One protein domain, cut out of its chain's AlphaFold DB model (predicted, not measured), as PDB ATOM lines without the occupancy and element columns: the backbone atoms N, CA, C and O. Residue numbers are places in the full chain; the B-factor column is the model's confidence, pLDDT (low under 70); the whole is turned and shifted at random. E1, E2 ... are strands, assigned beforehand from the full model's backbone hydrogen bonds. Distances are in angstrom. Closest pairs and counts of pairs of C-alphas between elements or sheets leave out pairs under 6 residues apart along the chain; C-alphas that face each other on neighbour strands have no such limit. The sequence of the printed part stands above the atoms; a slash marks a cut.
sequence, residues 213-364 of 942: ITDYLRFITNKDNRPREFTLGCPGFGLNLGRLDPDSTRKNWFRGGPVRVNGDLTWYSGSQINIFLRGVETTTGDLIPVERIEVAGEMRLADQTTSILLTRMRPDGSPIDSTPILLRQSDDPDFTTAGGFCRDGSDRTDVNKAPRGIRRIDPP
ATOM      1  N   ILE A 213      90.137 322.069 260.983       94.75
ATOM      2  CA  ILE A 213      91.488 321.806 260.452       94.75
ATOM      3  C   ILE A 213      92.208 323.041 259.892       94.75
ATOM      4  O   ILE A 213      93.409 322.988 259.660       94.75
ATOM      5  N   THR A 214      91.493 324.145 259.678       94.12
ATOM      6  CA  THR A 214      92.037 325.445 259.253       94.12
ATOM      7  C   THR A 214      92.145 326.459 260.386       94.12
ATOM      8  O   THR A 214      92.727 327.514 260.187       94.12
ATOM      9  N   ASP A 215      91.547 326.193 261.550       90.88
ATOM     10  CA  ASP A 215      91.146 327.262 262.480       90.88
ATOM     11  C   ASP A 215      92.168 327.486 263.621       90.88
ATOM     12  O   ASP A 215      92.026 328.443 264.400       90.88
ATOM     13  N   TYR A 216      93.164 326.588 263.715       93.56
ATOM     14  CA  TYR A 216      94.185 326.471 264.764       93.56
ATOM     15  C   TYR A 216      95.532 325.990 264.184       93.56
ATOM     16  O   TYR A 216      95.559 325.204 263.240       93.56
ATOM     17  N   LEU A 217      96.648 326.379 264.809       94.88
ATOM     18  CA  LEU A 217      97.990 325.836 264.564       94.88
ATOM     19  C   LEU A 217      98.080 324.362 264.977       94.88
ATOM     20  O   LEU A 217      98.604 323.533 264.232       94.88
ATOM     21  N   ARG A 218      97.548 324.041 266.165       94.88
ATOM     22  CA  ARG A 218      97.357 322.664 266.639       94.88
ATOM     23  C   ARG A 218      95.917 322.437 267.068       94.88
ATOM     24  O   ARG A 218      95.414 323.178 267.911       94.88
ATOM     25  N   PHE A 219      95.284 321.395 266.534       96.56
ATOM     26  CA  PHE A 219      93.978 320.925 266.995       96.56
ATOM     27  C   PHE A 219      94.015 319.428 267.323       96.56
ATOM     28  O   PHE A 219      94.042 318.578 266.436       96.56
ATOM     29  N   ILE A 220      93.977 319.111 268.616       97.19
ATOM     30  CA  ILE A 220      93.856 317.740 269.118       97.19
ATOM     31  C   ILE A 220      92.367 317.430 269.279       97.19
ATOM     32  O   ILE A 220      91.678 317.998 270.134       97.19
ATOM     33  N   THR A 221      91.848 316.568 268.408       95.38
ATOM     34  CA  THR A 221      90.405 316.447 268.178       95.38
ATOM     35  C   THR A 221      89.688 315.480 269.115       95.38
ATOM     36  O   THR A 221      88.484 315.651 269.321       95.38
ATOM     37  N   ASN A 222      90.393 314.512 269.715       94.62
ATOM     38  CA  ASN A 222      89.837 313.505 270.623       94.62
ATOM     39  C   ASN A 222      88.486 312.941 270.130       94.62
ATOM     40  O   ASN A 222      87.431 313.080 270.772       94.62
ATOM     41  N   LYS A 223      88.502 312.360 268.928       92.69
ATOM     42  CA  LYS A 223      87.334 311.815 268.230       92.69
ATOM     43  C   LYS A 223      86.575 310.811 269.087       92.69
ATOM     44  O   LYS A 223      85.359 310.939 269.216       92.69
ATOM     45  N   ASP A 224      87.294 309.903 269.737       90.81
ATOM     46  CA  ASP A 224      86.709 308.831 270.554       90.81
ATOM     47  C   ASP A 224      86.377 309.264 271.994       90.81
ATOM     48  O   ASP A 224      85.956 308.436 272.798       90.81
ATOM     49  N   ASN A 225      86.584 310.544 272.340       90.62
ATOM     50  CA  ASN A 225      86.375 311.090 273.684       90.62
ATOM     51  C   ASN A 225      87.126 310.294 274.777       90.62
ATOM     52  O   ASN A 225      86.573 309.937 275.820       90.62
ATOM     53  N   ARG A 226      88.400 309.985 274.510       87.94
ATOM     54  CA  ARG A 226      89.294 309.241 275.402       87.94
ATOM     55  C   ARG A 226      89.596 310.090 276.651       87.94
ATOM     56  O   ARG A 226      89.920 311.268 276.489       87.94
ATOM     57  N   PRO A 227      89.561 309.520 277.871       85.19
ATOM     58  CA  PRO A 227      89.856 310.223 279.126       85.19
ATOM     59  C   PRO A 227      91.371 310.263 279.413       85.19
ATOM     60  O   PRO A 227      91.809 309.985 280.528       85.19
ATOM     61  N   ARG A 228      92.187 310.491 278.380       83.75
ATOM     62  CA  ARG A 228      93.653 310.498 278.465       83.75
ATOM     63  C   ARG A 228      94.154 311.928 278.279       83.75
ATOM     64  O   ARG A 228      93.650 312.635 277.414       83.75
ATOM     65  N   GLU A 229      95.185 312.296 279.032       87.44
ATOM     66  CA  GLU A 229      95.941 313.527 278.807       87.44
ATOM     67  C   GLU A 229      96.642 313.522 277.439       87.44
ATOM     68  O   GLU A 229      97.287 312.540 277.044       87.44
ATOM     69  N   PHE A 230      96.544 314.649 276.741       94.19
ATOM     70  CA  PHE A 230      97.281 314.936 275.517       94.19
ATOM     71  C   PHE A 230      98.484 315.826 275.817       94.19
ATOM     72  O   PHE A 230      98.449 316.637 276.740       94.19
ATOM     73  N   THR A 231      99.553 315.681 275.040       92.81
ATOM     74  CA  THR A 231     100.864 316.254 275.374       92.81
ATOM     75  C   THR A 231     101.355 317.206 274.292       92.81
ATOM     76  O   THR A 231     101.438 316.817 273.127       92.81
ATOM     77  N   LEU A 232     101.718 318.440 274.661       92.12
ATOM     78  CA  LEU A 232     102.329 319.414 273.746       92.12
ATOM     79  C   LEU A 232     103.693 319.884 274.257       92.12
ATOM     80  O   LEU A 232     103.841 320.221 275.430       92.12
ATOM     81  N   GLY A 233     104.662 319.953 273.341       88.94
ATOM     82  CA  GLY A 233     106.062 320.256 273.641       88.94
ATOM     83  C   GLY A 233     106.882 319.012 273.986       88.94
ATOM     84  O   GLY A 233     106.456 317.891 273.716       88.94
ATOM     85  N   CYS A 234     108.078 319.216 274.539       90.12
ATOM     86  CA  CYS A 234     109.053 318.160 274.817       90.12
ATOM     87  C   CYS A 234     109.978 318.569 275.981       90.12
ATOM     88  O   CYS A 234     110.435 319.719 275.990       90.12
ATOM     89  N   PRO A 235     110.300 317.679 276.943       87.38
ATOM     90  CA  PRO A 235     111.349 317.925 277.933       87.38
ATOM     91  C   PRO A 235     112.665 318.359 277.289       87.38
ATOM     92  O   PRO A 235     113.052 317.841 276.246       87.38
ATOM     93  N   GLY A 236     113.355 319.321 277.903       83.44
ATOM     94  CA  GLY A 236     114.644 319.831 277.417       83.44
ATOM     95  C   GLY A 236     114.574 320.839 276.260       83.44
ATOM     96  O   GLY A 236     115.542 321.569 276.060       83.44
ATOM     97  N   PHE A 237     113.443 320.971 275.555       84.50
ATOM     98  CA  PHE A 237     113.294 321.895 274.419       84.50
ATOM     99  C   PHE A 237     112.382 323.086 274.752       84.50
ATOM    100  O   PHE A 237     111.361 322.952 275.432       84.50
ATOM    101  N   GLY A 238     112.740 324.278 274.273       80.75
ATOM    102  CA  GLY A 238     111.840 325.435 274.298       80.75
ATOM    103  C   GLY A 238     110.666 325.223 273.340       80.75
ATOM    104  O   GLY A 238     110.847 324.643 272.270       80.75
ATOM    105  N   LEU A 239     109.469 325.690 273.705       84.12
ATOM    106  CA  LEU A 239     108.301 325.644 272.820       84.12
ATOM    107  C   LEU A 239     107.851 327.066 272.487       84.12
ATOM    108  O   LEU A 239     107.425 327.809 273.367       84.12
ATOM    109  N   ASN A 240     107.902 327.424 271.207       85.62
ATOM    110  CA  ASN A 240     107.397 328.695 270.699       85.62
ATOM    111  C   ASN A 240     106.150 328.432 269.841       85.62
ATOM    112  O   ASN A 240     106.203 327.662 268.882       85.62
ATOM    113  N   LEU A 241     105.026 329.056 270.194       88.00
ATOM    114  CA  LEU A 241     103.758 328.986 269.467       88.00
ATOM    115  C   LEU A 241     103.430 330.360 268.880       88.00
ATOM    116  O   LEU A 241     103.082 331.297 269.602       88.00
ATOM    117  N   GLY A 242     103.534 330.461 267.556       81.81
ATOM    118  CA  GLY A 242     103.569 331.740 266.851       81.81
ATOM    119  C   GLY A 242     104.979 332.342 266.814       81.81
ATOM    120  O   GLY A 242     105.912 331.822 267.431       81.81
ATOM    121  N   ARG A 243     105.153 333.427 266.053       73.75
ATOM    122  CA  ARG A 243     106.459 334.077 265.843       73.75
ATOM    123  C   ARG A 243     106.309 335.588 265.658       73.75
ATOM    124  O   ARG A 243     105.485 336.041 264.862       73.75
ATOM    125  N   LEU A 244     107.133 336.343 266.385       65.12
ATOM    126  CA  LEU A 244     107.372 337.772 266.160       65.12
ATOM    127  C   LEU A 244     108.293 337.964 264.946       65.12
ATOM    128  O   LEU A 244     109.202 337.157 264.742       65.12
ATOM    129  N   ASP A 245     108.106 339.037 264.174       57.53
ATOM    130  CA  ASP A 245     109.087 339.424 263.152       57.53
ATOM    131  C   ASP A 245     110.391 339.892 263.843       57.53
ATOM    132  O   ASP A 245     110.342 340.811 264.672       57.53
ATOM    133  N   PRO A 246     111.561 339.283 263.554       45.06
ATOM    134  CA  PRO A 246     112.841 339.728 264.108       45.06
ATOM    135  C   PRO A 246     113.304 341.102 263.582       45.06
ATOM    136  O   PRO A 246     114.237 341.685 264.141       45.06
ATOM    137  N   ASP A 247     112.697 341.650 262.523       47.22
ATOM    138  CA  ASP A 247     113.056 342.951 261.958       47.22
ATOM    139  C   ASP A 247     112.095 344.066 262.404       47.22
ATOM    140  O   ASP A 247     111.042 344.313 261.818       47.22
ATOM    141  N   SER A 248     112.523 344.834 263.411       42.88
ATOM    142  CA  SER A 248     111.803 346.002 263.956       42.88
ATOM    143  C   SER A 248     111.412 347.098 262.941       42.88
ATOM    144  O   SER A 248     110.648 348.009 263.288       42.88
ATOM    145  N   THR A 249     111.915 347.046 261.700       46.19
ATOM    146  CA  THR A 249     111.498 347.950 260.616       46.19
ATOM    147  C   THR A 249     110.206 347.504 259.911       46.19
ATOM    148  O   THR A 249     109.524 348.340 259.315       46.19
ATOM    149  N   ARG A 250     109.802 346.233 260.042       52.81
ATOM    150  CA  ARG A 250     108.697 345.580 259.311       52.81
ATOM    151  C   ARG A 250     107.403 345.505 260.132       52.81
ATOM    152  O   ARG A 250     106.833 344.444 260.355       52.81
ATOM    153  N   LYS A 251     106.922 346.661 260.597       46.06
ATOM    154  CA  LYS A 251     105.867 346.829 261.627       46.06
ATOM    155  C   LYS A 251     104.433 346.335 261.301       46.06
ATOM    156  O   LYS A 251     103.496 346.844 261.904       46.06
ATOM    157  N   ASN A 252     104.254 345.408 260.361       50.16
ATOM    158  CA  ASN A 252     102.942 344.934 259.900       50.16
ATOM    159  C   ASN A 252     102.783 343.397 259.941       50.16
ATOM    160  O   ASN A 252     101.776 342.898 259.435       50.16
ATOM    161  N   TRP A 253     103.762 342.630 260.445       58.75
ATOM    162  CA  TRP A 253     103.758 341.167 260.319       58.75
ATOM    163  C   TRP A 253     103.937 340.422 261.645       58.75
ATOM    164  O   TRP A 253     104.813 340.716 262.455       58.75
ATOM    165  N   PHE A 254     103.072 339.431 261.851       71.62
ATOM    166  CA  PHE A 254     103.031 338.568 263.024       71.62
ATOM    167  C   PHE A 254     102.290 337.270 262.675       71.62
ATOM    168  O   PHE A 254     101.249 337.330 262.019       71.62
ATOM    169  N   ARG A 255     102.797 336.117 263.136       78.31
ATOM    170  CA  ARG A 255     102.161 334.800 262.960       78.31
ATOM    171  C   ARG A 255     101.636 334.258 264.283       78.31
ATOM    172  O   ARG A 255     102.417 334.046 265.212       78.31
ATOM    173  N   GLY A 256     100.336 333.987 264.320       83.56
ATOM    174  CA  GLY A 256      99.628 333.446 265.475       83.56
ATOM    175  C   GLY A 256     100.035 332.033 265.887       83.56
ATOM    176  O   GLY A 256     100.536 331.248 265.081       83.56
ATOM    177  N   GLY A 257      99.756 331.688 267.145       89.50
ATOM    178  CA  GLY A 257      99.833 330.322 267.667       89.50
ATOM    179  C   GLY A 257      98.523 329.783 268.265       89.50
ATOM    180  O   GLY A 257      98.573 329.281 269.386       89.50
ATOM    181  N   PRO A 258      97.347 329.883 267.602       93.12
ATOM    182  CA  PRO A 258      96.086 329.384 268.160       93.12
ATOM    183  C   PRO A 258      96.113 327.860 268.370       93.12
ATOM    184  O   PRO A 258      96.481 327.116 267.464       93.12
ATOM    185  N   VAL A 259      95.679 327.376 269.534       95.81
ATOM    186  CA  VAL A 259      95.702 325.945 269.896       95.81
ATOM    187  C   VAL A 259      94.342 325.508 270.414       95.81
ATOM    188  O   VAL A 259      93.702 326.231 271.174       95.81
ATOM    189  N   ARG A 260      93.921 324.294 270.056       95.31
ATOM    190  CA  ARG A 260      92.704 323.683 270.580       95.31
ATOM    191  C   ARG A 260      92.900 322.222 270.981       95.31
ATOM    192  O   ARG A 260      93.505 321.450 270.244       95.31
ATOM    193  N   VAL A 261      92.335 321.827 272.121       96.56
ATOM    194  CA  VAL A 261      92.391 320.451 272.644       96.56
ATOM    195  C   VAL A 261      91.015 320.030 273.152       96.56
ATOM    196  O   VAL A 261      90.451 320.652 274.045       96.56
ATOM    197  N   ASN A 262      90.458 318.954 272.603       95.06
ATOM    198  CA  ASN A 262      89.152 318.402 272.987       95.06
ATOM    199  C   ASN A 262      89.234 317.424 274.192       95.06
ATOM    200  O   ASN A 262      88.529 316.416 274.243       95.06
ATOM    201  N   GLY A 263      90.117 317.700 275.150       93.50
ATOM    202  CA  GLY A 263      90.376 316.890 276.346       93.50
ATOM    203  C   GLY A 263      91.369 317.596 277.270       93.50
ATOM    204  O   GLY A 263      91.572 318.802 277.120       93.50
ATOM    205  N   ASP A 264      91.983 316.853 278.190       94.56
ATOM    206  CA  ASP A 264      93.008 317.377 279.102       94.56
ATOM    207  C   ASP A 264      94.348 317.590 278.375       94.56
ATOM    208  O   ASP A 264      94.729 316.796 277.509       94.56
ATOM    209  N   LEU A 265      95.067 318.656 278.731       94.62
ATOM    210  CA  LEU A 265      96.335 319.057 278.120       94.62
ATOM    211  C   LEU A 265      97.447 319.168 279.166       94.62
ATOM    212  O   LEU A 265      97.363 319.990 280.076       94.62
ATOM    213  N   THR A 266      98.534 318.432 278.952       93.94
ATOM    214  CA  THR A 266      99.774 318.537 279.727       93.94
ATOM    215  C   THR A 266     100.876 319.159 278.864       93.94
ATOM    216  O   THR A 266     101.223 318.658 277.790       93.94
ATOM    217  N   TRP A 267     101.417 320.284 279.330       92.31
ATOM    218  CA  TRP A 267     102.480 321.035 278.663       92.31
ATOM    219  C   TRP A 267     103.874 320.566 279.092       92.31
ATOM    220  O   TRP A 267     104.139 320.409 280.285       92.31
ATOM    221  N   TYR A 268     104.779 320.436 278.123       90.94
ATOM    222  CA  TYR A 268     106.176 320.043 278.306       90.94
ATOM    223  C   TYR A 268     107.134 321.083 277.709       90.94
ATOM    224  O   TYR A 268     106.939 321.549 276.587       90.94
ATOM    225  N   SER A 269     108.205 321.417 278.429       85.00
ATOM    226  CA  SER A 269     109.315 322.229 277.918       85.00
ATOM    227  C   SER A 269     110.589 321.991 278.734       85.00
ATOM    228  O   SER A 269     110.540 321.434 279.827       85.00
ATOM    229  N   GLY A 270     111.738 322.433 278.220       74.81
ATOM    230  CA  GLY A 270     112.982 322.556 278.979       74.81
ATOM    231  C   GLY A 270     113.070 323.785 279.893       74.81
ATOM    232  O   GLY A 270     113.954 323.818 280.741       74.81
ATOM    233  N   SER A 271     112.218 324.808 279.722       77.31
ATOM    234  CA  SER A 271     112.146 325.954 280.660       77.31
ATOM    235  C   SER A 271     110.945 326.883 280.435       77.31
ATOM    236  O   SER A 271     110.256 327.254 281.387       77.31
ATOM    237  N   GLN A 272     110.698 327.296 279.190       85.75
ATOM    238  CA  GLN A 272     109.709 328.322 278.855       85.75
ATOM    239  C   GLN A 272     108.916 327.961 277.599       85.75
ATOM    240  O   GLN A 272     109.465 327.496 276.596       85.75
ATOM    241  N   ILE A 273     107.615 328.239 277.664       89.25
ATOM    242  CA  ILE A 273     106.671 328.110 276.557       89.25
ATOM    243  C   ILE A 273     106.206 329.515 276.185       89.25
ATOM    244  O   ILE A 273     105.441 330.124 276.932       89.25
ATOM    245  N   ASN A 274     106.663 330.039 275.049       90.00
ATOM    246  CA  ASN A 274     106.263 331.360 274.567       90.00
ATOM    247  C   ASN A 274     105.086 331.218 273.606       90.00
ATOM    248  O   ASN A 274     105.160 330.465 272.636       90.00
ATOM    249  N   ILE A 275     104.007 331.954 273.858       92.19
ATOM    250  CA  ILE A 275     102.796 331.918 273.040       92.19
ATOM    251  C   ILE A 275     102.443 333.334 272.610       92.19
ATOM    252  O   ILE A 275     102.349 334.245 273.434       92.19
ATOM    253  N   PHE A 276     102.201 333.508 271.317       90.75
ATOM    254  CA  PHE A 276     101.780 334.773 270.736       90.75
ATOM    255  C   PHE A 276     100.393 334.612 270.106       90.75
ATOM    256  O   PHE A 276     100.172 333.694 269.312       90.75
ATOM    257  N   LEU A 277      99.451 335.497 270.451       91.75
ATOM    258  CA  LEU A 277      98.060 335.422 269.978       91.75
ATOM    259  C   LEU A 277      97.522 336.796 269.564       91.75
ATOM    260  O   LEU A 277      97.646 337.772 270.307       91.75
ATOM    261  N   ARG A 278      96.860 336.848 268.405       88.69
ATOM    262  CA  ARG A 278      96.191 338.035 267.859       88.69
ATOM    263  C   ARG A 278      94.902 338.383 268.610       88.69
ATOM    264  O   ARG A 278      94.031 337.538 268.833       88.69
ATOM    265  N   GLY A 279      94.736 339.665 268.918       89.06
ATOM    266  CA  GLY A 279      93.489 340.266 269.380       89.06
ATOM    267  C   GLY A 279      93.270 341.662 268.803       89.06
ATOM    268  O   GLY A 279      94.161 342.244 268.189       89.06
ATOM    269  N   VAL A 280      92.059 342.183 268.986       86.00
ATOM    270  CA  VAL A 280      91.585 343.448 268.412       86.00
ATOM    271  C   VAL A 280      91.011 344.320 269.522       86.00
ATOM    272  O   VAL A 280      90.136 343.880 270.266       86.00
ATOM    273  N   GLU A 281      91.503 345.551 269.636       82.56
ATOM    274  CA  GLU A 281      90.939 346.562 270.535       82.56
ATOM    275  C   GLU A 281      89.637 347.122 269.933       82.56
ATOM    276  O   GLU A 281      89.596 347.523 268.767       82.56
ATOM    277  N   THR A 282      88.557 347.146 270.713       77.25
ATOM    278  CA  THR A 282      87.288 347.775 270.328       77.25
ATOM    279  C   THR A 282      87.366 349.299 270.440       77.25
ATOM    280  O   THR A 282      88.243 349.867 271.088       77.25
ATOM    281  N   THR A 283      86.359 349.992 269.906       73.88
ATOM    282  CA  THR A 283      86.161 351.434 270.137       73.88
ATOM    283  C   THR A 283      85.900 351.802 271.604       73.88
ATOM    284  O   THR A 283      86.017 352.975 271.953       73.88
ATOM    285  N   THR A 284      85.561 350.834 272.464       72.88
ATOM    286  CA  THR A 284      85.440 351.002 273.923       72.88
ATOM    287  C   THR A 284      86.753 350.750 274.677       72.88
ATOM    288  O   THR A 284      86.813 351.026 275.871       72.88
ATOM    289  N   GLY A 285      87.807 350.284 273.994       72.38
ATOM    290  CA  GLY A 285      89.096 349.915 274.592       72.38
ATOM    291  C   GLY A 285      89.155 348.484 275.141       72.38
ATOM    292  O   GLY A 285      90.151 348.109 275.756       72.38
ATOM    293  N   ASP A 286      88.116 347.676 274.919       78.31
ATOM    294  CA  ASP A 286      88.091 346.264 275.299       78.31
ATOM    295  C   ASP A 286      88.896 345.433 274.291       78.31
ATOM    296  O   ASP A 286      88.791 345.635 273.082       78.31
ATOM    297  N   LEU A 287      89.683 344.467 274.762       84.81
ATOM    298  CA  LEU A 287      90.480 343.605 273.887       84.81
ATOM    299  C   LEU A 287      89.745 342.291 273.596       84.81
ATOM    300  O   LEU A 287      89.565 341.465 274.490       84.81
ATOM    301  N   ILE A 288      89.366 342.072 272.336       88.06
ATOM    302  CA  ILE A 288      88.709 340.842 271.879       88.06
ATOM    303  C   ILE A 288      89.756 339.874 271.299       88.06
ATOM    304  O   ILE A 288      90.449 340.230 270.342       88.06
ATOM    305  N   PRO A 289      89.871 338.633 271.810       89.94
ATOM    306  CA  PRO A 289      90.777 337.628 271.257       89.94
ATOM    307  C   PRO A 289      90.255 337.051 269.935       89.94
ATOM    308  O   PRO A 289      89.170 336.454 269.891       89.94
ATOM    309  N   VAL A 290      91.063 337.178 268.880       89.06
ATOM    310  CA  VAL A 290      90.854 336.574 267.552       89.06
ATOM    311  C   VAL A 290      91.449 335.161 267.512       89.06
ATOM    312  O   VAL A 290      90.836 334.218 267.006       89.06
ATOM    313  N   GLU A 291      92.615 334.999 268.129       91.56
ATOM    314  CA  GLU A 291      93.306 333.727 268.339       91.56
ATOM    315  C   GLU A 291      93.296 333.360 269.825       91.56
ATOM    316  O   GLU A 291      93.292 334.234 270.695       91.56
ATOM    317  N   ARG A 292      93.225 332.058 270.121       92.62
ATOM    318  CA  ARG A 292      92.992 331.538 271.476       92.62
ATOM    319  C   ARG A 292      93.707 330.211 271.702       92.62
ATOM    320  O   ARG A 292      93.933 329.458 270.755       92.62
ATOM    321  N   ILE A 293      93.987 329.927 272.970       95.50
ATOM    322  CA  ILE A 293      94.191 328.578 273.500       95.50
ATOM    323  C   ILE A 293      92.843 328.115 274.060       95.50
ATOM    324  O   ILE A 293      92.297 328.756 274.959       95.50
ATOM    325  N   GLU A 294      92.310 327.022 273.524       94.50
ATOM    326  CA  GLU A 294      91.001 326.473 273.877       94.50
ATOM    327  C   GLU A 294      91.118 324.999 274.280       94.50
ATOM    328  O   GLU A 294      91.181 324.109 273.432       94.50
ATOM    329  N   VAL A 295      91.121 324.722 275.580       95.62
ATOM    330  CA  VAL A 295      91.179 323.358 276.120       95.62
ATOM    331  C   VAL A 295      89.800 322.984 276.662       95.62
ATOM    332  O   VAL A 295      89.172 323.769 277.355       95.62
ATOM    333  N   ALA A 296      89.270 321.817 276.298       93.75
ATOM    334  CA  ALA A 296      87.949 321.362 276.748       93.75
ATOM    335  C   ALA A 296      87.997 320.574 278.070       93.75
ATOM    336  O   ALA A 296      86.948 320.315 278.655       93.75
ATOM    337  N   GLY A 297      89.195 320.180 278.511       92.88
ATOM    338  CA  GLY A 297      89.493 319.626 279.832       92.88
ATOM    339  C   GLY A 297      90.402 320.554 280.648       92.88
ATOM    340  O   GLY A 297      90.403 321.769 280.452       92.88
ATOM    341  N   GLU A 298      91.185 319.995 281.563       92.50
ATOM    342  CA  GLU A 298      92.139 320.747 282.386       92.50
ATOM    343  C   GLU A 298      93.473 320.997 281.663       92.50
ATOM    344  O   GLU A 298      93.923 320.191 280.851       92.50
ATOM    345  N   MET A 299      94.138 322.109 281.994       93.06
ATOM    346  CA  MET A 299      95.521 322.389 281.596       93.06
ATOM    347  C   MET A 299      96.474 322.151 282.763       93.06
ATOM    348  O   MET A 299      96.265 322.689 283.853       93.06
ATOM    349  N   ARG A 300      97.543 321.396 282.515       92.88
ATOM    350  CA  ARG A 300      98.559 320.991 283.494       92.88
ATOM    351  C   ARG A 300      99.965 321.301 282.980       92.88
ATOM    352  O   ARG A 300     100.200 321.362 281.771       92.88
ATOM    353  N   LEU A 301     100.901 321.484 283.904       90.50
ATOM    354  CA  LEU A 301     102.334 321.593 283.628       90.50
ATOM    355  C   LEU A 301     103.007 320.268 283.999       90.50
ATOM    356  O   LEU A 301     102.765 319.752 285.087       90.50
ATOM    357  N   ALA A 302     103.851 319.720 283.121       87.25
ATOM    358  CA  ALA A 302     104.598 318.496 283.421       87.25
ATOM    359  C   ALA A 302     105.678 318.704 284.502       87.25
ATOM    360  O   ALA A 302     105.966 317.791 285.273       87.25
ATOM    361  N   ASP A 303     106.253 319.907 284.564       83.12
ATOM    362  CA  ASP A 303     107.198 320.338 285.593       83.12
ATOM    363  C   ASP A 303     106.806 321.732 286.105       83.12
ATOM    364  O   ASP A 303     106.505 322.634 285.321       83.12
ATOM    365  N   GLN A 304     106.857 321.920 287.424       74.19
ATOM    366  CA  GLN A 304     106.612 323.194 288.103       74.19
ATOM    367  C   GLN A 304     107.670 324.262 287.781       74.19
ATOM    368  O   GLN A 304     107.433 325.441 288.040       74.19
ATOM    369  N   THR A 305     108.825 323.887 287.215       79.06
ATOM    370  CA  THR A 305     109.801 324.862 286.697       79.06
ATOM    371  C   THR A 305     109.379 325.492 285.361       79.06
ATOM    372  O   THR A 305     109.850 326.582 285.028       79.06
ATOM    373  N   THR A 306     108.477 324.852 284.604       83.38
ATOM    374  CA  THR A 306     108.045 325.336 283.285       83.38
ATOM    375  C   THR A 306     107.092 326.521 283.417       83.38
ATOM    376  O   THR A 306     106.056 326.431 284.070       83.38
ATOM    377  N   SER A 307     107.404 327.627 282.737       87.81
ATOM    378  CA  SER A 307     106.532 328.812 282.674       87.81
ATOM    379  C   SER A 307     105.877 328.964 281.299       87.81
ATOM    380  O   SER A 307     106.575 328.964 280.284       87.81
ATOM    381  N   ILE A 308     104.554 329.156 281.257       91.62
ATOM    382  CA  ILE A 308     103.822 329.519 280.032       91.62
ATOM    383  C   ILE A 308     103.673 331.041 279.977       91.62
ATOM    384  O   ILE A 308     103.058 331.642 280.856       91.62
ATOM    385  N   LEU A 309     104.214 331.663 278.934       92.50
ATOM    386  CA  LEU A 309     104.266 333.110 278.750       92.50
ATOM    387  C   LEU A 309     103.450 333.515 277.519       92.50
ATOM    388  O   LEU A 309     103.834 333.237 276.385       92.50
ATOM    389  N   LEU A 310     102.322 334.189 277.741       93.38
ATOM    390  CA  LEU A 310     101.458 334.724 276.690       93.38
ATOM    391  C   LEU A 310     101.798 336.188 276.395       93.38
ATOM    392  O   LEU A 310     101.713 337.038 277.280       93.38
ATOM    393  N   THR A 311     102.070 336.509 275.134       91.62
ATOM    394  CA  THR A 311     102.118 337.891 274.640       91.62
ATOM    395  C   THR A 311     100.916 338.144 273.735       91.62
ATOM    396  O   THR A 311     100.732 337.450 272.730       91.62
ATOM    397  N   ARG A 312     100.076 339.127 274.076       90.25
ATOM    398  CA  ARG A 312      98.930 339.506 273.239       90.25
ATOM    399  C   ARG A 312      99.389 340.483 272.162       90.25
ATOM    400  O   ARG A 312     100.094 341.450 272.450       90.25
ATOM    401  N   MET A 313      98.978 340.229 270.927       86.31
ATOM    402  CA  MET A 313      99.437 340.930 269.731       86.31
ATOM    403  C   MET A 313      98.275 341.656 269.056       86.31
ATOM    404  O   MET A 313      97.175 341.109 268.958       86.31
ATOM    405  N   ARG A 314      98.513 342.864 268.543       81.75
ATOM    406  CA  ARG A 314      97.574 343.547 267.639       81.75
ATOM    407  C   ARG A 314      97.589 342.895 266.248       81.75
ATOM    408  O   ARG A 314      98.521 342.149 265.934       81.75
ATOM    409  N   PRO A 315      96.612 343.190 265.368       76.81
ATOM    410  CA  PRO A 315      96.604 342.658 264.005       76.81
ATOM    411  C   PRO A 315      97.782 343.148 263.150       76.81
ATOM    412  O   PRO A 315      98.149 342.467 262.201       76.81
ATOM    413  N   ASP A 316      98.395 344.287 263.504       71.88
ATOM    414  CA  ASP A 316      99.623 344.808 262.881       71.88
ATOM    415  C   ASP A 316     100.914 344.117 263.368       71.88
ATOM    416  O   ASP A 316     101.996 344.386 262.856       71.88
ATOM    417  N   GLY A 317     100.823 343.210 264.345       75.31
ATOM    418  CA  GLY A 317     101.981 342.529 264.919       75.31
ATOM    419  C   GLY A 317     102.753 343.325 265.968       75.31
ATOM    420  O   GLY A 317     103.799 342.868 266.424       75.31
ATOM    421  N   SER A 318     102.242 344.473 266.423       80.06
ATOM    422  CA  SER A 318     102.758 345.126 267.629       80.06
ATOM    423  C   SER A 318     102.298 344.390 268.901       80.06
ATOM    424  O   SER A 318     101.128 343.994 268.998       80.06
ATOM    425  N   PRO A 319     103.173 344.202 269.908       84.62
ATOM    426  CA  PRO A 319     102.747 343.688 271.201       84.62
ATOM    427  C   PRO A 319     101.841 344.705 271.911       84.62
ATOM    428  O   PRO A 319     102.058 345.923 271.871       84.62
ATOM    429  N   ILE A 320     100.797 344.195 272.558       85.06
ATOM    430  CA  ILE A 320      99.895 344.970 273.419       85.06
ATOM    431  C   ILE A 320     100.508 345.097 274.815       85.06
ATOM    432  O   ILE A 320     100.448 346.162 275.428       85.06
ATOM    433  N   ASP A 321     101.120 344.014 275.289       83.25
ATOM    434  CA  ASP A 321     101.708 343.904 276.619       83.25
ATOM    435  C   ASP A 321     103.180 344.342 276.623       83.25
ATOM    436  O   ASP A 321     103.962 343.948 275.759       83.25
ATOM    437  N   SER A 322     103.586 345.119 277.632       81.81
ATOM    438  CA  SER A 322     104.997 345.471 277.863       81.81
ATOM    439  C   SER A 322     105.818 344.327 278.471       81.81
ATOM    440  O   SER A 322     107.046 344.360 278.428       81.81
ATOM    441  N   THR A 323     105.146 343.327 279.045       86.88
ATOM    442  CA  THR A 323     105.723 342.117 279.644       86.88
ATOM    443  C   THR A 323     104.772 340.941 279.408       86.88
ATOM    444  O   THR A 323     103.574 341.124 279.637       86.88
ATOM    445  N   PRO A 324     105.252 339.744 279.021       90.25
ATOM    446  CA  PRO A 324     104.391 338.576 278.839       90.25
ATOM    447  C   PRO A 324     103.588 338.215 280.097       90.25
ATOM    448  O   PRO A 324     104.071 338.326 281.225       90.25
ATOM    449  N   ILE A 325     102.361 337.747 279.890       92.44
ATOM    450  CA  ILE A 325     101.437 337.289 280.928       92.44
ATOM    451  C   ILE A 325     101.768 335.836 281.274       92.44
ATOM    452  O   ILE A 325     101.714 334.965 280.407       92.44
ATOM    453  N   LEU A 326     102.059 335.557 282.547       92.56
ATOM    454  CA  LEU A 326     102.204 334.187 283.041       92.56
ATOM    455  C   LEU A 326     100.836 333.488 283.055       92.56
ATOM    456  O   LEU A 326      99.949 333.868 283.823       92.56
ATOM    457  N   LEU A 327     100.674 332.459 282.225       91.62
ATOM    458  CA  LEU A 327      99.532 331.551 282.281       91.62
ATOM    459  C   LEU A 327      99.819 330.423 283.277       91.62
ATOM    460  O   LEU A 327     100.923 329.880 283.330       91.62
ATOM    461  N   ARG A 328      98.805 330.082 284.073       91.12
ATOM    462  CA  ARG A 328      98.866 329.080 285.145       91.12
ATOM    463  C   ARG A 328      98.050 327.842 284.771       91.12
ATOM    464  O   ARG A 328      97.186 327.901 283.897       91.12
ATOM    465  N   GLN A 329      98.324 326.729 285.447       91.69
ATOM    466  CA  GLN A 329      97.535 325.498 285.341       91.69
ATOM    467  C   GLN A 329      96.111 325.674 285.897       91.69
ATOM    468  O   GLN A 329      95.831 326.611 286.646       91.69
ATOM    469  N   SER A 330      95.187 324.801 285.493       92.56
ATOM    470  CA  SER A 330      93.747 325.029 285.670       92.56
ATOM    471  C   SER A 330      93.262 325.053 287.127       92.56
ATOM    472  O   SER A 330      92.264 325.720 287.416       92.56
ATOM    473  N   ASP A 331      93.938 324.336 288.019       91.12
ATOM    474  CA  ASP A 331      93.640 324.209 289.449       91.12
ATOM    475  C   ASP A 331      94.238 325.335 290.313       91.12
ATOM    476  O   ASP A 331      93.838 325.489 291.471       91.12
ATOM    477  N   ASP A 332      95.143 326.146 289.754       91.50
ATOM    478  CA  ASP A 332      95.772 327.282 290.430       91.50
ATOM    479  C   ASP A 332      94.717 328.360 290.789       91.50
ATOM    480  O   ASP A 332      93.944 328.782 289.917       91.50
ATOM    481  N   PRO A 333      94.649 328.831 292.052       89.56
ATOM    482  CA  PRO A 333      93.695 329.863 292.463       89.56
ATOM    483  C   PRO A 333      93.876 331.205 291.734       89.56
ATOM    484  O   PRO A 333      92.899 331.941 291.594       89.56
ATOM    485  N   ASP A 334      95.081 331.502 291.236       91.44
ATOM    486  CA  ASP A 334      95.403 332.720 290.485       91.44
ATOM    487  C   ASP A 334      95.219 332.543 288.961       91.44
ATOM    488  O   ASP A 334      95.680 333.374 288.171       91.44
ATOM    489  N   PHE A 335      94.554 331.469 288.508       92.56
ATOM    490  CA  PHE A 335      94.270 331.258 287.088       92.56
ATOM    491  C   PHE A 335      93.535 332.455 286.466       92.56
ATOM    492  O   PHE A 335      92.501 332.914 286.961       92.56
ATOM    493  N   THR A 336      94.027 332.906 285.310       92.94
ATOM    494  CA  THR A 336      93.455 333.997 284.518       92.94
ATOM    495  C   THR A 336      93.216 333.555 283.079       92.94
ATOM    496  O   THR A 336      94.064 332.914 282.465       92.94
ATOM    497  N   THR A 337      92.087 333.964 282.499       92.19
ATOM    498  CA  THR A 337      91.824 333.791 281.059       92.19
ATOM    499  C   THR A 337      92.607 334.772 280.176       92.19
ATOM    500  O   THR A 337      92.487 334.734 278.949       92.19
ATOM    501  N   ALA A 338      93.344 335.712 280.784       91.69
ATOM    502  CA  ALA A 338      94.031 336.825 280.121       91.69
ATOM    503  C   ALA A 338      93.118 337.698 279.222       91.69
ATOM    504  O   ALA A 338      93.578 338.313 278.260       91.69
ATOM    505  N   GLY A 339      91.814 337.759 279.532       87.50
ATOM    506  CA  GLY A 339      90.795 338.407 278.691       87.50
ATOM    507  C   GLY A 339      90.128 337.459 277.683       87.50
ATOM    508  O   GLY A 339      89.600 337.901 276.669       87.50
ATOM    509  N   GLY A 340      90.162 336.148 277.934       90.12
ATOM    510  CA  GLY A 340      89.601 335.116 277.056       90.12
ATOM    511  C   GLY A 340      90.552 334.581 275.979       90.12
ATOM    512  O   GLY A 340      90.104 333.805 275.138       90.12
ATOM    513  N   PHE A 341      91.831 334.971 276.004       93.12
ATOM    514  CA  PHE A 341      92.883 334.435 275.128       93.12
ATOM    515  C   PHE A 341      93.266 332.999 275.490       93.12
ATOM    516  O   PHE A 341      93.630 332.222 274.612       93.12
ATOM    517  N   CYS A 342      93.173 332.642 276.769       94.19
ATOM    518  CA  CYS A 342      93.372 331.283 277.247       94.19
ATOM    519  C   CYS A 342      92.122 330.825 278.000       94.19
ATOM    520  O   CYS A 342      91.563 331.577 278.802       94.19
ATOM    521  N   ARG A 343      91.649 329.617 277.697       94.25
ATOM    522  CA  ARG A 343      90.428 329.036 278.252       94.25
ATOM    523  C   ARG A 343      90.538 327.519 278.347       94.25
ATOM    524  O   ARG A 343      91.200 326.888 277.526       94.25
ATOM    525  N   ASP A 344      89.852 326.959 279.332       93.19
ATOM    526  CA  ASP A 344      89.900 325.548 279.708       93.19
ATOM    527  C   ASP A 344      88.489 324.978 279.957       93.19
ATOM    528  O   ASP A 344      87.493 325.685 279.838       93.19
ATOM    529  N   GLY A 345      88.379 323.704 280.329       91.00
ATOM    530  CA  GLY A 345      87.104 323.014 280.548       91.00
ATOM    531  C   GLY A 345      86.368 323.353 281.850       91.00
ATOM    532  O   GLY A 345      85.298 322.799 282.094       91.00
ATOM    533  N   SER A 346      86.910 324.216 282.717       89.69
ATOM    534  CA  SER A 346      86.354 324.425 284.060       89.69
ATOM    535  C   SER A 346      85.054 325.242 284.061       89.69
ATOM    536  O   SER A 346      84.999 326.355 283.537       89.69
ATOM    537  N   ASP A 347      84.034 324.743 284.771       87.69
ATOM    538  CA  ASP A 347      82.786 325.471 285.070       87.69
ATOM    539  C   ASP A 347      82.969 326.609 286.103       87.69
ATOM    540  O   ASP A 347      82.031 327.356 286.397       87.69
ATOM    541  N   ARG A 348      84.165 326.751 286.694       88.38
ATOM    542  CA  ARG A 348      84.499 327.872 287.591       88.38
ATOM    543  C   ARG A 348      84.658 329.171 286.791       88.38
ATOM    544  O   ARG A 348      84.740 329.162 285.568       88.38
ATOM    545  N   THR A 349      84.749 330.308 287.475       89.69
ATOM    546  CA  THR A 349      85.282 331.539 286.867       89.69
ATOM    547  C   THR A 349      86.792 331.630 287.073       89.69
ATOM    548  O   THR A 349      87.348 330.934 287.923       89.69
ATOM    549  N   ASP A 350      87.458 332.501 286.320       91.56
ATOM    550  CA  ASP A 350      88.843 332.889 286.606       91.56
ATOM    551  C   ASP A 350      88.942 333.874 287.792       91.56
ATOM    552  O   ASP A 350      87.922 334.282 288.366       91.56
ATOM    553  N   VAL A 351      90.167 334.266 288.159       91.81
ATOM    554  CA  VAL A 351      90.449 335.224 289.247       91.81
ATOM    555  C   VAL A 351      89.760 336.589 289.056       91.81
ATOM    556  O   VAL A 351      89.405 337.257 290.028       91.81
ATOM    557  N   ASN A 352      89.476 336.976 287.807       89.56
ATOM    558  CA  ASN A 352      88.777 338.209 287.433       89.56
ATOM    559  C   ASN A 352      87.252 338.026 287.312       89.56
ATOM    560  O   ASN A 352      86.549 338.956 286.914       89.56
ATOM    561  N   LYS A 353      86.726 336.850 287.683       89.62
ATOM    562  CA  LYS A 353      85.315 336.437 287.552       89.62
ATOM    563  C   LYS A 353      84.832 336.287 286.103       89.62
ATOM    564  O   LYS A 353      83.624 336.250 285.866       89.62
ATOM    565  N   ALA A 354      85.741 336.160 285.138       88.00
ATOM    566  CA  ALA A 354      85.391 335.873 283.752       88.00
ATOM    567  C   ALA A 354      85.063 334.374 283.559       88.00
ATOM    568  O   ALA A 354      85.646 333.518 284.235       88.00
ATOM    569  N   PRO A 355      84.149 334.021 282.636       88.69
ATOM    570  CA  PRO A 355      83.891 332.630 282.278       88.69
ATOM    571  C   PRO A 355      85.078 332.044 281.498       88.69
ATOM    572  O   PRO A 355      85.480 332.587 280.464       88.69
ATOM    573  N   ARG A 356      85.609 330.917 281.984       91.31
ATOM    574  CA  ARG A 356      86.745 330.189 281.381       91.31
ATOM    575  C   ARG A 356      86.330 328.951 280.577       91.31
ATOM    576  O   ARG A 356      86.952 328.707 279.552       91.31
ATOM    577  N   GLY A 357      85.236 328.285 280.958       89.75
ATOM    578  CA  GLY A 357      84.721 327.055 280.342       89.75
ATOM    579  C   GLY A 357      84.631 327.034 278.805       89.75
ATOM    580  O   GLY A 357      83.912 327.831 278.191       89.75
ATOM    581  N   ILE A 358      85.296 326.054 278.193       91.19
ATOM    582  CA  ILE A 358      85.223 325.665 276.781       91.19
ATOM    583  C   ILE A 358      84.673 324.244 276.671       91.19
ATOM    584  O   ILE A 358      85.014 323.355 277.443       91.19
ATOM    585  N   ARG A 359      83.825 324.009 275.665       88.62
ATOM    586  CA  ARG A 359      83.276 322.680 275.358       88.62
ATOM    587  C   ARG A 359      83.998 322.046 274.176       88.62
ATOM    588  O   ARG A 359      84.491 322.751 273.294       88.62
ATOM    589  N   ARG A 360      84.006 320.711 274.136       90.12
ATOM    590  CA  ARG A 360      84.427 319.906 272.980       90.12
ATOM    591  C   ARG A 360      83.592 320.262 271.739       90.12
ATOM    592  O   ARG A 360      82.378 320.417 271.847       90.12
ATOM    593  N   ILE A 361      84.240 320.342 270.576       91.06
ATOM    594  CA  ILE A 361      83.578 320.361 269.255       91.06
ATOM    595  C   ILE A 361      83.805 319.015 268.571       91.06
ATOM    596  O   ILE A 361      84.848 318.399 268.782       91.06
ATOM    597  N   ASP A 362      82.875 318.553 267.743       91.44
ATOM    598  CA  ASP A 362      83.077 317.293 267.022       91.44
ATOM    599  C   ASP A 362      84.127 317.440 265.907       91.44
ATOM    600  O   ASP A 362      84.093 318.437 265.177       91.44
ATOM    601  N   PRO A 363      85.038 316.466 265.720       92.38
ATOM    602  CA  PRO A 363      85.998 316.486 264.618       92.38
ATOM    603  C   PRO A 363      85.328 316.508 263.235       92.38
ATOM    604  O   PRO A 363      84.198 316.035 263.077       92.38
ATOM    605  N   PRO A 364      86.042 316.989 262.206       93.25
ATOM    606  CA  PRO A 364      85.689 316.746 260.812       93.25
ATOM    607  C   PRO A 364      85.889 315.276 260.428       93.25
ATOM    608  O   PRO A 364      86.844 314.645 260.873       93.25
TER     609      PRO A 364
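Overview. This is residues 213 to 364 of the 942 residues of an uncharacterized protein of Armatimonadetes bacterium (UniProt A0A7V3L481). With little regular structure, the chain winds as a short solenoid of three stacked turns, walled by E3, E6, E10, by E1, E4, E8 and by E2, E5, E9. Strands E1 to E11, in chain order, hold only 46 of the 152 printed residues; the class is all strand, with no named helix. The branched first sheet is mixed, the others parallel. The whole is compact, radius of gyration of the C-alphas 15.2 A, spanning 47 by 38 by 35 A.

Along the chain. E6, residues 272 to 281, spans 27.5 A from C-alpha 272 at (109.709, 328.322, 278.855). E10 is 307 to 313, E3 239 to 241, E7 287 to 289, E11 325 to 327, E1 218 to 220, E4 259 to 261, E8 293 to 295, E2 230 to 233, E5 265 to 268, E9 299 to 301. C-alpha 327 is at (99.532, 331.551, 282.281).

Arrangement. E10 is parallel to E6, with N 275 and O 309 within hydrogen-bond range, 2.8 A; E3 is on the other side. E6 and E7, and E10 and E11, form hairpins.

Size, cuts and confidence. The printed part has no cut. Links E3 to E4 and E10 to E11 are long. Residues 244 to 253 are under pLDDT 70.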